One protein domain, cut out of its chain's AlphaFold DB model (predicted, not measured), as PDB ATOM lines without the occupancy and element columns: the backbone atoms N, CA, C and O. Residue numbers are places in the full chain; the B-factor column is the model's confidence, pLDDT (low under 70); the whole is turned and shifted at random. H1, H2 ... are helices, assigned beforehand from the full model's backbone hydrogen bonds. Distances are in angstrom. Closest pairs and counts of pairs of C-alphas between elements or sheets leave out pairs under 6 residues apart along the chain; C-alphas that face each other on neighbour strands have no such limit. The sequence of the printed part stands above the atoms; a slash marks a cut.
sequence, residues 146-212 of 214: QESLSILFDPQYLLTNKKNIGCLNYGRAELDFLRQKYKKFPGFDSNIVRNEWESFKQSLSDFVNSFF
ATOM      1  N   GLN A 146      -0.538 -18.632 -22.361       51.56
ATOM      2  CA  GLN A 146      -0.275 -19.642 -23.381       51.56
ATOM      3  C   GLN A 146       0.014 -18.990 -24.729       51.56
ATOM      4  O   GLN A 146       0.954 -19.410 -25.385       51.56
ATOM      5  N   GLU A 147      -0.709 -17.932 -25.101       57.22
ATOM      6  CA  GLU A 147      -0.421 -17.157 -26.316       57.22
ATOM      7  C   GLU A 147       0.982 -16.548 -26.253       57.22
ATOM      8  O   GLU A 147       1.795 -16.785 -27.145       57.22
ATOM      9  N   SER A 148       1.300 -15.854 -25.153       60.31
ATOM     10  CA  SER A 148       2.609 -15.217 -24.971       60.31
ATOM     11  C   SER A 148       3.751 -16.230 -24.973       60.31
ATOM     12  O   SER A 148       4.784 -15.970 -25.562       60.31
ATOM     13  N   LEU A 149       3.586 -17.404 -24.360       60.53
ATOM     14  CA  LEU A 149       4.637 -18.423 -24.341       60.53
ATOM     15  C   LEU A 149       4.728 -19.195 -25.657       60.53
ATOM     16  O   LEU A 149       5.829 -19.553 -26.059       60.53
ATOM     17  N   SER A 150       3.605 -19.436 -26.339       60.22
ATOM     18  CA  SER A 150       3.568 -20.246 -27.564       60.22
ATOM     19  C   SER A 150       4.450 -19.693 -28.680       60.22
ATOM     20  O   SER A 150       5.047 -20.476 -29.413       60.22
ATOM     21  N   ILE A 151       4.619 -18.368 -28.754       66.00
ATOM     22  CA  ILE A 151       5.473 -17.728 -29.758       66.00
ATOM     23  C   ILE A 151       6.946 -18.138 -29.614       66.00
ATOM     24  O   ILE A 151       7.642 -18.274 -30.612       66.00
ATOM     25  N   LEU A 152       7.409 -18.426 -28.390       63.28
ATOM     26  CA  LEU A 152       8.792 -18.835 -28.115       63.28
ATOM     27  C   LEU A 152       9.102 -20.262 -28.571       63.28
ATOM     28  O   LEU A 152      10.273 -20.633 -28.618       63.28
ATOM     29  N   PHE A 153       8.066 -21.040 -28.886       63.91
ATOM     30  CA  PHE A 153       8.150 -22.420 -29.356       63.91
ATOM     31  C   PHE A 153       7.608 -22.585 -30.779       63.91
ATOM     32  O   PHE A 153       7.611 -23.697 -31.305       63.91
ATOM     33  N   ASP A 154       7.146 -21.499 -31.404       68.81
ATOM     34  CA  ASP A 154       6.716 -21.522 -32.792       68.81
ATOM     35  C   ASP A 154       7.921 -21.855 -33.690       68.81
ATOM     36  O   ASP A 154       8.956 -21.181 -33.602       68.81
ATOM     37  N   PRO A 155       7.832 -22.885 -34.553       62.53
ATOM     38  CA  PRO A 155       8.960 -23.309 -35.373       62.53
ATOM     39  C   PRO A 155       9.516 -22.181 -36.243       62.53
ATOM     40  O   PRO A 155      10.729 -22.014 -36.337       62.53
ATOM     41  N   GLN A 156       8.659 -21.361 -36.849       66.12
ATOM     42  CA  GLN A 156       9.100 -20.294 -37.743       66.12
ATOM     43  C   GLN A 156       9.759 -19.145 -36.968       66.12
ATOM     44  O   GLN A 156      10.779 -18.593 -37.403       66.12
ATOM     45  N   TYR A 157       9.241 -18.833 -35.781       70.94
ATOM     46  CA  TYR A 157       9.839 -17.878 -34.858       70.94
ATOM     47  C   TYR A 157      11.205 -18.344 -34.333       70.94
ATOM     48  O   TYR A 157      12.160 -17.561 -34.341       70.94
ATOM     49  N   LEU A 158      11.329 -19.618 -33.942       71.69
ATOM     50  CA  LEU A 158      12.580 -20.235 -33.483       71.69
ATOM     51  C   LEU A 158      13.668 -20.183 -34.556       71.69
ATOM     52  O   LEU A 158      14.809 -19.820 -34.270       71.69
ATOM     53  N   LEU A 159      13.315 -20.485 -35.807       73.06
ATOM     54  CA  LEU A 159      14.244 -20.423 -36.936       73.06
ATOM     55  C   LEU A 159      14.741 -19.006 -37.200       73.06
ATOM     56  O   LEU A 159      15.942 -18.785 -37.369       73.06
ATOM     57  N   THR A 160      13.822 -18.042 -37.176       79.25
ATOM     58  CA  THR A 160      14.140 -16.624 -37.369       79.25
ATOM     59  C   THR A 160      15.059 -16.104 -36.259       79.25
ATOM     60  O   THR A 160      15.959 -15.306 -36.513       79.25
ATOM     61  N   ASN A 161      14.886 -16.604 -35.033       79.56
ATOM     62  CA  ASN A 161      15.603 -16.141 -33.848       79.56
ATOM     63  C   ASN A 161      16.721 -17.079 -33.373       79.56
ATOM     64  O   ASN A 161      17.242 -16.864 -32.281       79.56
ATOM     65  N   LYS A 162      17.149 -18.075 -34.164       81.00
ATOM     66  CA  LYS A 162      18.046 -19.150 -33.686       81.00
ATOM     67  C   LYS A 162      19.316 -18.651 -32.990       81.00
ATOM     68  O   LYS A 162      19.724 -19.182 -31.966       81.00
ATOM     69  N   LYS A 163      19.925 -17.588 -33.529       83.25
ATOM     70  CA  LYS A 163      21.165 -16.989 -33.002       83.25
ATOM     71  C   LYS A 163      20.952 -16.267 -31.670       83.25
ATOM     72  O   LYS A 163      21.908 -16.044 -30.940       83.25
ATOM     73  N   ASN A 164      19.705 -15.911 -31.378       84.19
ATOM     74  CA  ASN A 164      19.307 -15.149 -30.208       84.19
ATOM     75  C   ASN A 164      18.781 -16.046 -29.082       84.19
ATOM     76  O   ASN A 164      18.659 -15.551 -27.970       84.19
ATOM     77  N   ILE A 165      18.499 -17.337 -29.328       81.62
ATOM     78  CA  ILE A 165      17.922 -18.250 -28.321       81.62
ATOM     79  C   ILE A 165      18.801 -18.318 -27.067       81.62
ATOM     80  O   ILE A 165      18.286 -18.250 -25.960       81.62
ATOM     81  N   GLY A 166      20.127 -18.372 -27.217       77.38
ATOM     82  CA  GLY A 166      21.059 -18.368 -26.081       77.38
ATOM     83  C   GLY A 166      21.261 -16.997 -25.418       77.38
ATOM     84  O   GLY A 166      21.936 -16.897 -24.398       77.38
ATOM     85  N   CYS A 167      20.709 -15.913 -25.972       84.62
ATOM     86  CA  CYS A 167      20.919 -14.575 -25.432       84.62
ATOM     87  C   CYS A 167      20.078 -14.322 -24.173       84.62
ATOM     88  O   CYS A 167      18.946 -14.784 -24.033       84.62
ATOM     89  N   LEU A 168      20.605 -13.474 -23.286       76.31
ATOM     90  CA  LEU A 168      19.965 -13.044 -22.032       76.31
ATOM     91  C   LEU A 168      18.556 -12.449 -22.200       76.31
ATOM     92  O   LEU A 168      17.758 -12.496 -21.271       76.31
ATOM     93  N   ASN A 169      18.237 -11.876 -23.362       78.94
ATOM     94  CA  ASN A 169      16.955 -11.200 -23.590       78.94
ATOM     95  C   ASN A 169      15.897 -12.075 -24.287       78.94
ATOM     96  O   ASN A 169      14.758 -11.635 -24.423       78.94
ATOM     97  N   TYR A 170      16.237 -13.291 -24.718       80.81
ATOM     98  CA  TYR A 170      15.283 -14.178 -25.385       80.81
ATOM     99  C   TYR A 170      14.208 -14.672 -24.409       80.81
ATOM    100  O   TYR A 170      14.528 -15.203 -23.346       80.81
ATOM    101  N   GLY A 171      12.932 -14.469 -24.752       75.62
ATOM    102  CA  GLY A 171      11.789 -14.824 -23.900       75.62
ATOM    103  C   GLY A 171      11.547 -13.887 -22.711       75.62
ATOM    104  O   GLY A 171      10.691 -14.151 -21.868       75.62
ATOM    105  N   ARG A 172      12.319 -12.798 -22.586       81.06
ATOM    106  CA  ARG A 172      12.271 -11.927 -21.404       81.06
ATOM    107  C   ARG A 172      10.953 -11.167 -21.285       81.06
ATOM    108  O   ARG A 172      10.458 -11.011 -20.173       81.06
ATOM    109  N   ALA A 173      10.380 -10.724 -22.403       78.69
ATOM    110  CA  ALA A 173       9.102 -10.014 -22.408       78.69
ATOM    111  C   ALA A 173       7.959 -10.923 -21.919       78.69
ATOM    112  O   ALA A 173       7.108 -10.507 -21.132       78.69
ATOM    113  N   GLU A 174       7.995 -12.190 -22.318       76.94
ATOM    114  CA  GLU A 174       7.033 -13.224 -21.953       76.94
ATOM    115  C   GLU A 174       7.175 -13.618 -20.476       76.94
ATOM    116  O   GLU A 174       6.179 -13.734 -19.756       76.94
ATOM    117  N   LEU A 175       8.412 -13.737 -19.979       76.06
ATOM    118  CA  LEU A 175       8.694 -13.932 -18.554       76.06
ATOM    119  C   LEU A 175       8.263 -12.734 -17.696       76.06
ATOM    120  O   LEU A 175       7.717 -12.908 -16.603       76.06
ATOM    121  N   ASP A 176       8.477 -11.510 -18.177       79.88
ATOM    122  CA  ASP A 176       8.045 -10.299 -17.483       79.88
ATOM    123  C   ASP A 176       6.515 -10.214 -17.405       79.88
ATOM    124  O   ASP A 176       5.970  -9.833 -16.362       79.88
ATOM    125  N   PHE A 177       5.815 -10.640 -18.457       76.31
ATOM    126  CA  PHE A 177       4.363 -10.778 -18.450       76.31
ATOM    127  C   PHE A 177       3.885 -11.800 -17.406       76.31
ATOM    128  O   PHE A 177       2.989 -11.492 -16.611       76.31
ATOM    129  N   LEU A 178       4.511 -12.984 -17.340       66.88
ATOM    130  CA  LEU A 178       4.224 -13.994 -16.312       66.88
ATOM    131  C   LEU A 178       4.406 -13.431 -14.903       66.88
ATOM    132  O   LEU A 178       3.514 -13.563 -14.061       66.88
ATOM    133  N   ARG A 179       5.530 -12.746 -14.663       79.69
ATOM    134  CA  ARG A 179       5.818 -12.107 -13.377       79.69
ATOM    135  C   ARG A 179       4.719 -11.130 -12.990       79.69
ATOM    136  O   ARG A 179       4.232 -11.175 -11.864       79.69
ATOM    137  N   GLN A 180       4.311 -10.248 -13.902       78.06
ATOM    138  CA  GLN A 180       3.275  -9.256 -13.613       78.06
ATOM    139  C   GLN A 180       1.914  -9.900 -13.328       78.06
ATOM    140  O   GLN A 180       1.217  -9.464 -12.406       78.06
ATOM    141  N   LYS A 181       1.552 -10.938 -14.087       73.56
ATOM    142  CA  LYS A 181       0.263 -11.622 -13.963       73.56
ATOM    143  C   LYS A 181       0.154 -12.451 -12.682       73.56
ATOM    144  O   LYS A 181      -0.887 -12.410 -12.032       73.56
ATOM    145  N   TYR A 182       1.217 -13.157 -12.296       76.06
ATOM    146  CA  TYR A 182       1.208 -14.083 -11.158       76.06
ATOM    147  C   TYR A 182       1.843 -13.522  -9.879       76.06
ATOM    148  O   TYR A 182       1.914 -14.232  -8.883       76.06
ATOM    149  N   LYS A 183       2.206 -12.230  -9.832       80.25
ATOM    150  CA  LYS A 183       2.850 -11.595  -8.659       80.25
ATOM    151  C   LYS A 183       2.121 -11.764  -7.317       80.25
ATOM    152  O   LYS A 183       2.733 -11.577  -6.275       80.25
ATOM    153  N   LYS A 184       0.806 -12.015  -7.335       75.12
ATOM    154  CA  LYS A 184      -0.025 -12.199  -6.129       75.12
ATOM    155  C   LYS A 184      -0.366 -13.666  -5.853       75.12
ATOM    156  O   LYS A 184      -1.103 -13.936  -4.911       75.12
ATOM    157  N   PHE A 185       0.092 -14.593  -6.692       69.00
ATOM    158  CA  PHE A 185      -0.234 -16.005  -6.556       69.00
ATOM    159  C   PHE A 185       0.639 -16.636  -5.459       69.00
ATOM    160  O   PHE A 185       1.866 -16.531  -5.539       69.00
ATOM    161  N   PRO A 186       0.050 -17.270  -4.429       67.62
ATOM    162  CA  PRO A 186       0.820 -17.904  -3.363       67.62
ATOM    163  C   PRO A 186       1.770 -18.968  -3.924       67.62
ATOM    164  O   PRO A 186       1.350 -19.832  -4.689       67.62
ATOM    165  N   GLY A 187       3.050 -18.903  -3.550       72.62
ATOM    166  CA  GLY A 187       4.072 -19.860  -3.995       72.62
ATOM    167  C   GLY A 187       4.672 -19.592  -5.381       72.62
ATOM    168  O   GLY A 187       5.553 -20.334  -5.800       72.62
ATOM    169  N   PHE A 188       4.246 -18.540  -6.090       71.00
ATOM    170  CA  PHE A 188       4.898 -18.129  -7.334       71.00
ATOM    171  C   PHE A 188       6.189 -17.345  -7.046       71.00
ATOM    172  O   PHE A 188       6.142 -16.269  -6.448       71.00
ATOM    173  N   ASP A 189       7.329 -17.852  -7.525       78.62
ATOM    174  CA  ASP A 189       8.630 -17.178  -7.454       78.62
ATOM    175  C   ASP A 189       9.174 -16.904  -8.863       78.62
ATOM    176  O   ASP A 189       9.594 -17.804  -9.594       78.62
ATOM    177  N   SER A 190       9.207 -15.625  -9.245       75.50
ATOM    178  CA  SER A 190       9.698 -15.210 -10.559       75.50
ATOM    179  C   SER A 190      11.187 -15.485 -10.778       75.50
ATOM    180  O   SER A 190      11.614 -15.600 -11.924       75.50
ATOM    181  N   ASN A 191      11.987 -15.567  -9.713       78.75
ATOM    182  CA  ASN A 191      13.411 -15.866  -9.828       78.75
ATOM    183  C   ASN A 191      13.630 -17.336 -10.178       78.75
ATOM    184  O   ASN A 191      14.476 -17.622 -11.023       78.75
ATOM    185  N   ILE A 192      12.843 -18.242  -9.589       75.06
ATOM    186  CA  ILE A 192      12.876 -19.673  -9.922       75.06
ATOM    187  C   ILE A 192      12.518 -19.866 -11.396       75.06
ATOM    188  O   ILE A 192      13.317 -20.420 -12.143       75.06
ATOM    189  N   VAL A 193      11.393 -19.294 -11.841       71.75
ATOM    190  CA  VAL A 193      10.951 -19.376 -13.246       71.75
ATOM    191  C   VAL A 193      12.006 -18.815 -14.204       71.75
ATOM    192  O   VAL A 193      12.271 -19.396 -15.254       71.75
ATOM    193  N   ARG A 194      12.650 -17.695 -13.849       77.12
ATOM    194  CA  ARG A 194      13.727 -17.121 -14.663       77.12
ATOM    195  C   ARG A 194      14.933 -18.055 -14.746       77.12
ATOM    196  O   ARG A 194      15.475 -18.235 -15.829       77.12
ATOM    197  N   ASN A 195      15.359 -18.635 -13.628       77.50
ATOM    198  CA  ASN A 195      16.511 -19.534 -13.598       77.50
ATOM    199  C   ASN A 195      16.240 -20.828 -14.385       77.50
ATOM    200  O   ASN A 195      17.109 -21.280 -15.128       77.50
ATOM    201  N   GLU A 196      15.033 -21.387 -14.270       74.31
ATOM    202  CA  GLU A 196      14.597 -22.539 -15.067       74.31
ATOM    203  C   GLU A 196      14.586 -22.216 -16.567       74.31
ATOM    204  O   GLU A 196      15.078 -23.011 -17.366       74.31
ATOM    205  N   TRP A 197      14.107 -21.028 -16.950       79.50
ATOM    206  CA  TRP A 197      14.139 -20.575 -18.341       79.50
ATOM    207  C   TRP A 197      15.563 -20.418 -18.881       79.50
ATOM    208  O   TRP A 197      15.859 -20.904 -19.970       79.50
ATOM    209  N   GLU A 198      16.464 -19.784 -18.124       79.88
ATOM    210  CA  GLU A 198      17.874 -19.647 -18.518       79.88
ATOM    211  C   GLU A 198      18.544 -21.008 -18.735       79.88
ATOM    212  O   GLU A 198      19.259 -21.183 -19.720       79.88
ATOM    213  N   SER A 199      18.250 -21.984 -17.873       75.56
ATOM    214  CA  SER A 199      18.719 -23.365 -18.033       75.56
ATOM    215  C   SER A 199      18.136 -24.028 -19.290       75.56
ATOM    216  O   SER A 199      18.857 -24.622 -20.090       75.56
ATOM    217  N   PHE A 200      16.830 -23.868 -19.518       76.12
ATOM    218  CA  PHE A 200      16.120 -24.474 -20.643       76.12
ATOM    219  C   PHE A 200      16.535 -23.910 -22.014       76.12
ATOM    220  O   PHE A 200      16.597 -24.659 -22.992       76.12
ATOM    221  N   LYS A 201      16.866 -22.610 -22.107       80.12
ATOM    222  CA  LYS A 201      17.310 -21.966 -23.361       80.12
ATOM    223  C   LYS A 201      18.499 -22.677 -24.002       80.12
ATOM    224  O   LYS A 201      18.570 -22.734 -25.228       80.12
ATOM    225  N   GLN A 202      19.404 -23.231 -23.194       78.06
ATOM    226  CA  GLN A 202      20.554 -23.971 -23.702       78.06
ATOM    227  C   GLN A 202      20.104 -25.227 -24.458       78.06
ATOM    228  O   GLN A 202      20.413 -25.379 -25.636       78.06
ATOM    229  N   SER A 203      19.280 -26.066 -23.826       74.88
ATOM    230  CA  SER A 203      18.745 -27.279 -24.455       74.88
ATOM    231  C   SER A 203      17.869 -26.976 -25.675       74.88
ATOM    232  O   SER A 203      17.911 -27.710 -26.661       74.88
ATOM    233  N   LEU A 204      17.101 -25.882 -25.647       73.81
ATOM    234  CA  LEU A 204      16.311 -25.425 -26.793       73.81
ATOM    235  C   LEU A 204      17.202 -24.990 -27.967       73.81
ATOM    236  O   LEU A 204      16.921 -25.332 -29.115       73.81
ATOM    237  N   SER A 205      18.281 -24.257 -27.688       80.62
ATOM    238  CA  SER A 205      19.275 -23.861 -28.690       80.62
ATOM    239  C   SER A 205      19.934 -25.088 -29.324       80.62
ATOM    240  O   SER A 205      20.018 -25.180 -30.550       80.62
ATOM    241  N   ASP A 206      20.345 -26.059 -28.508       76.62
ATOM    242  CA  ASP A 206      20.958 -27.305 -28.977       76.62
ATOM    243  C   ASP A 206      19.987 -28.109 -29.859       76.62
ATOM    244  O   ASP A 206      20.358 -28.557 -30.947       76.62
ATOM    245  N   PHE A 207      18.718 -28.204 -29.447       74.31
ATOM    246  CA  PHE A 207      17.656 -28.837 -30.228       74.31
ATOM    247  C   PHE A 207      17.473 -28.156 -31.589       74.31
ATOM    248  O   PHE A 207      17.554 -28.825 -32.616       74.31
ATOM    249  N   VAL A 208      17.295 -26.831 -31.625       72.25
ATOM    250  CA  VAL A 208      17.114 -26.081 -32.880       72.25
ATOM    251  C   VAL A 208      18.323 -26.238 -33.798       72.25
ATOM    252  O   VAL A 208      18.148 -26.414 -34.999       72.25
ATOM    253  N   ASN A 209      19.544 -26.226 -33.258       76.81
ATOM    254  CA  ASN A 209      20.752 -26.417 -34.057       76.81
ATOM    255  C   ASN A 209      20.857 -27.839 -34.632       76.81
ATOM    256  O   ASN A 209      21.321 -27.992 -35.761       76.81
ATOM    257  N   SER A 210      20.377 -28.867 -33.924       72.62
ATOM    258  CA  SER A 210      20.470 -30.263 -34.378       72.62
ATOM    259  C   SER A 210      19.690 -30.574 -35.666       72.62
ATOM    260  O   SER A 210      20.080 -31.473 -36.406       72.62
ATOM    261  N   PHE A 211      18.659 -29.790 -36.008       62.91
ATOM    262  CA  PHE A 211      17.925 -29.922 -37.278       62.91
ATOM    263  C   PHE A 211      18.680 -29.401 -38.508       62.91
ATOM    264  O   PHE A 211      18.234 -29.640 -39.625       62.91
ATOM    265  N   PHE A 212      19.792 -28.679 -38.327       57.28
ATOM    266  CA  PHE A 212      20.522 -28.024 -39.425       57.28
ATOM    267  C   PHE A 212      21.948 -28.538 -39.628       57.28
ATOM    268  O   PHE A 212      22.634 -28.061 -40.529       57.28
TER     269      PHE A 212
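This is residues 146 to 212 of the 214 residues of the protein "Hypothetical protein" of Rotaria sp. Silwood1 (UniProt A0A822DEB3). A long, kinked helix, H4, makes the length, and H3 meets its first end in a loose helical hairpin. Two short helices come near these: H1 near H3, H2 near the last end of H4. The 67 printed residues include four named helices, H1 to H4 in order, and no named strand: all helix. The whole is only just compact, close to loose, with a radius of gyration of the C-alphas of 12.8 A, spanning 42 by 21 by 15 A.

Find C-alpha 146 at (-0.275, -19.642, -23.381); H1 runs to residue 153. H2 is residues 155 to 160, H3 172 to 182, 15.2 A. H4, 190 to 210, runs 30.2 A to C-alpha 210 at (20.470, -30.263, -34.378).

H3 and H4 only just touch, with 3 pairs of C-alphas within 8 A, H4 by residues 190 to 194 alone; closest are C-alphas 179 and 190, 5.7 A. In H2 and H3 every O i to N i+4 pair is within hydrogen-bond range; H4 has 15 of 17, H1 1 of 4, but 4 of 5 O i to N i+3.

The printed part has no cut. H2 to H3 is a long link. Residues 146 to 156 are among those under pLDDT 70.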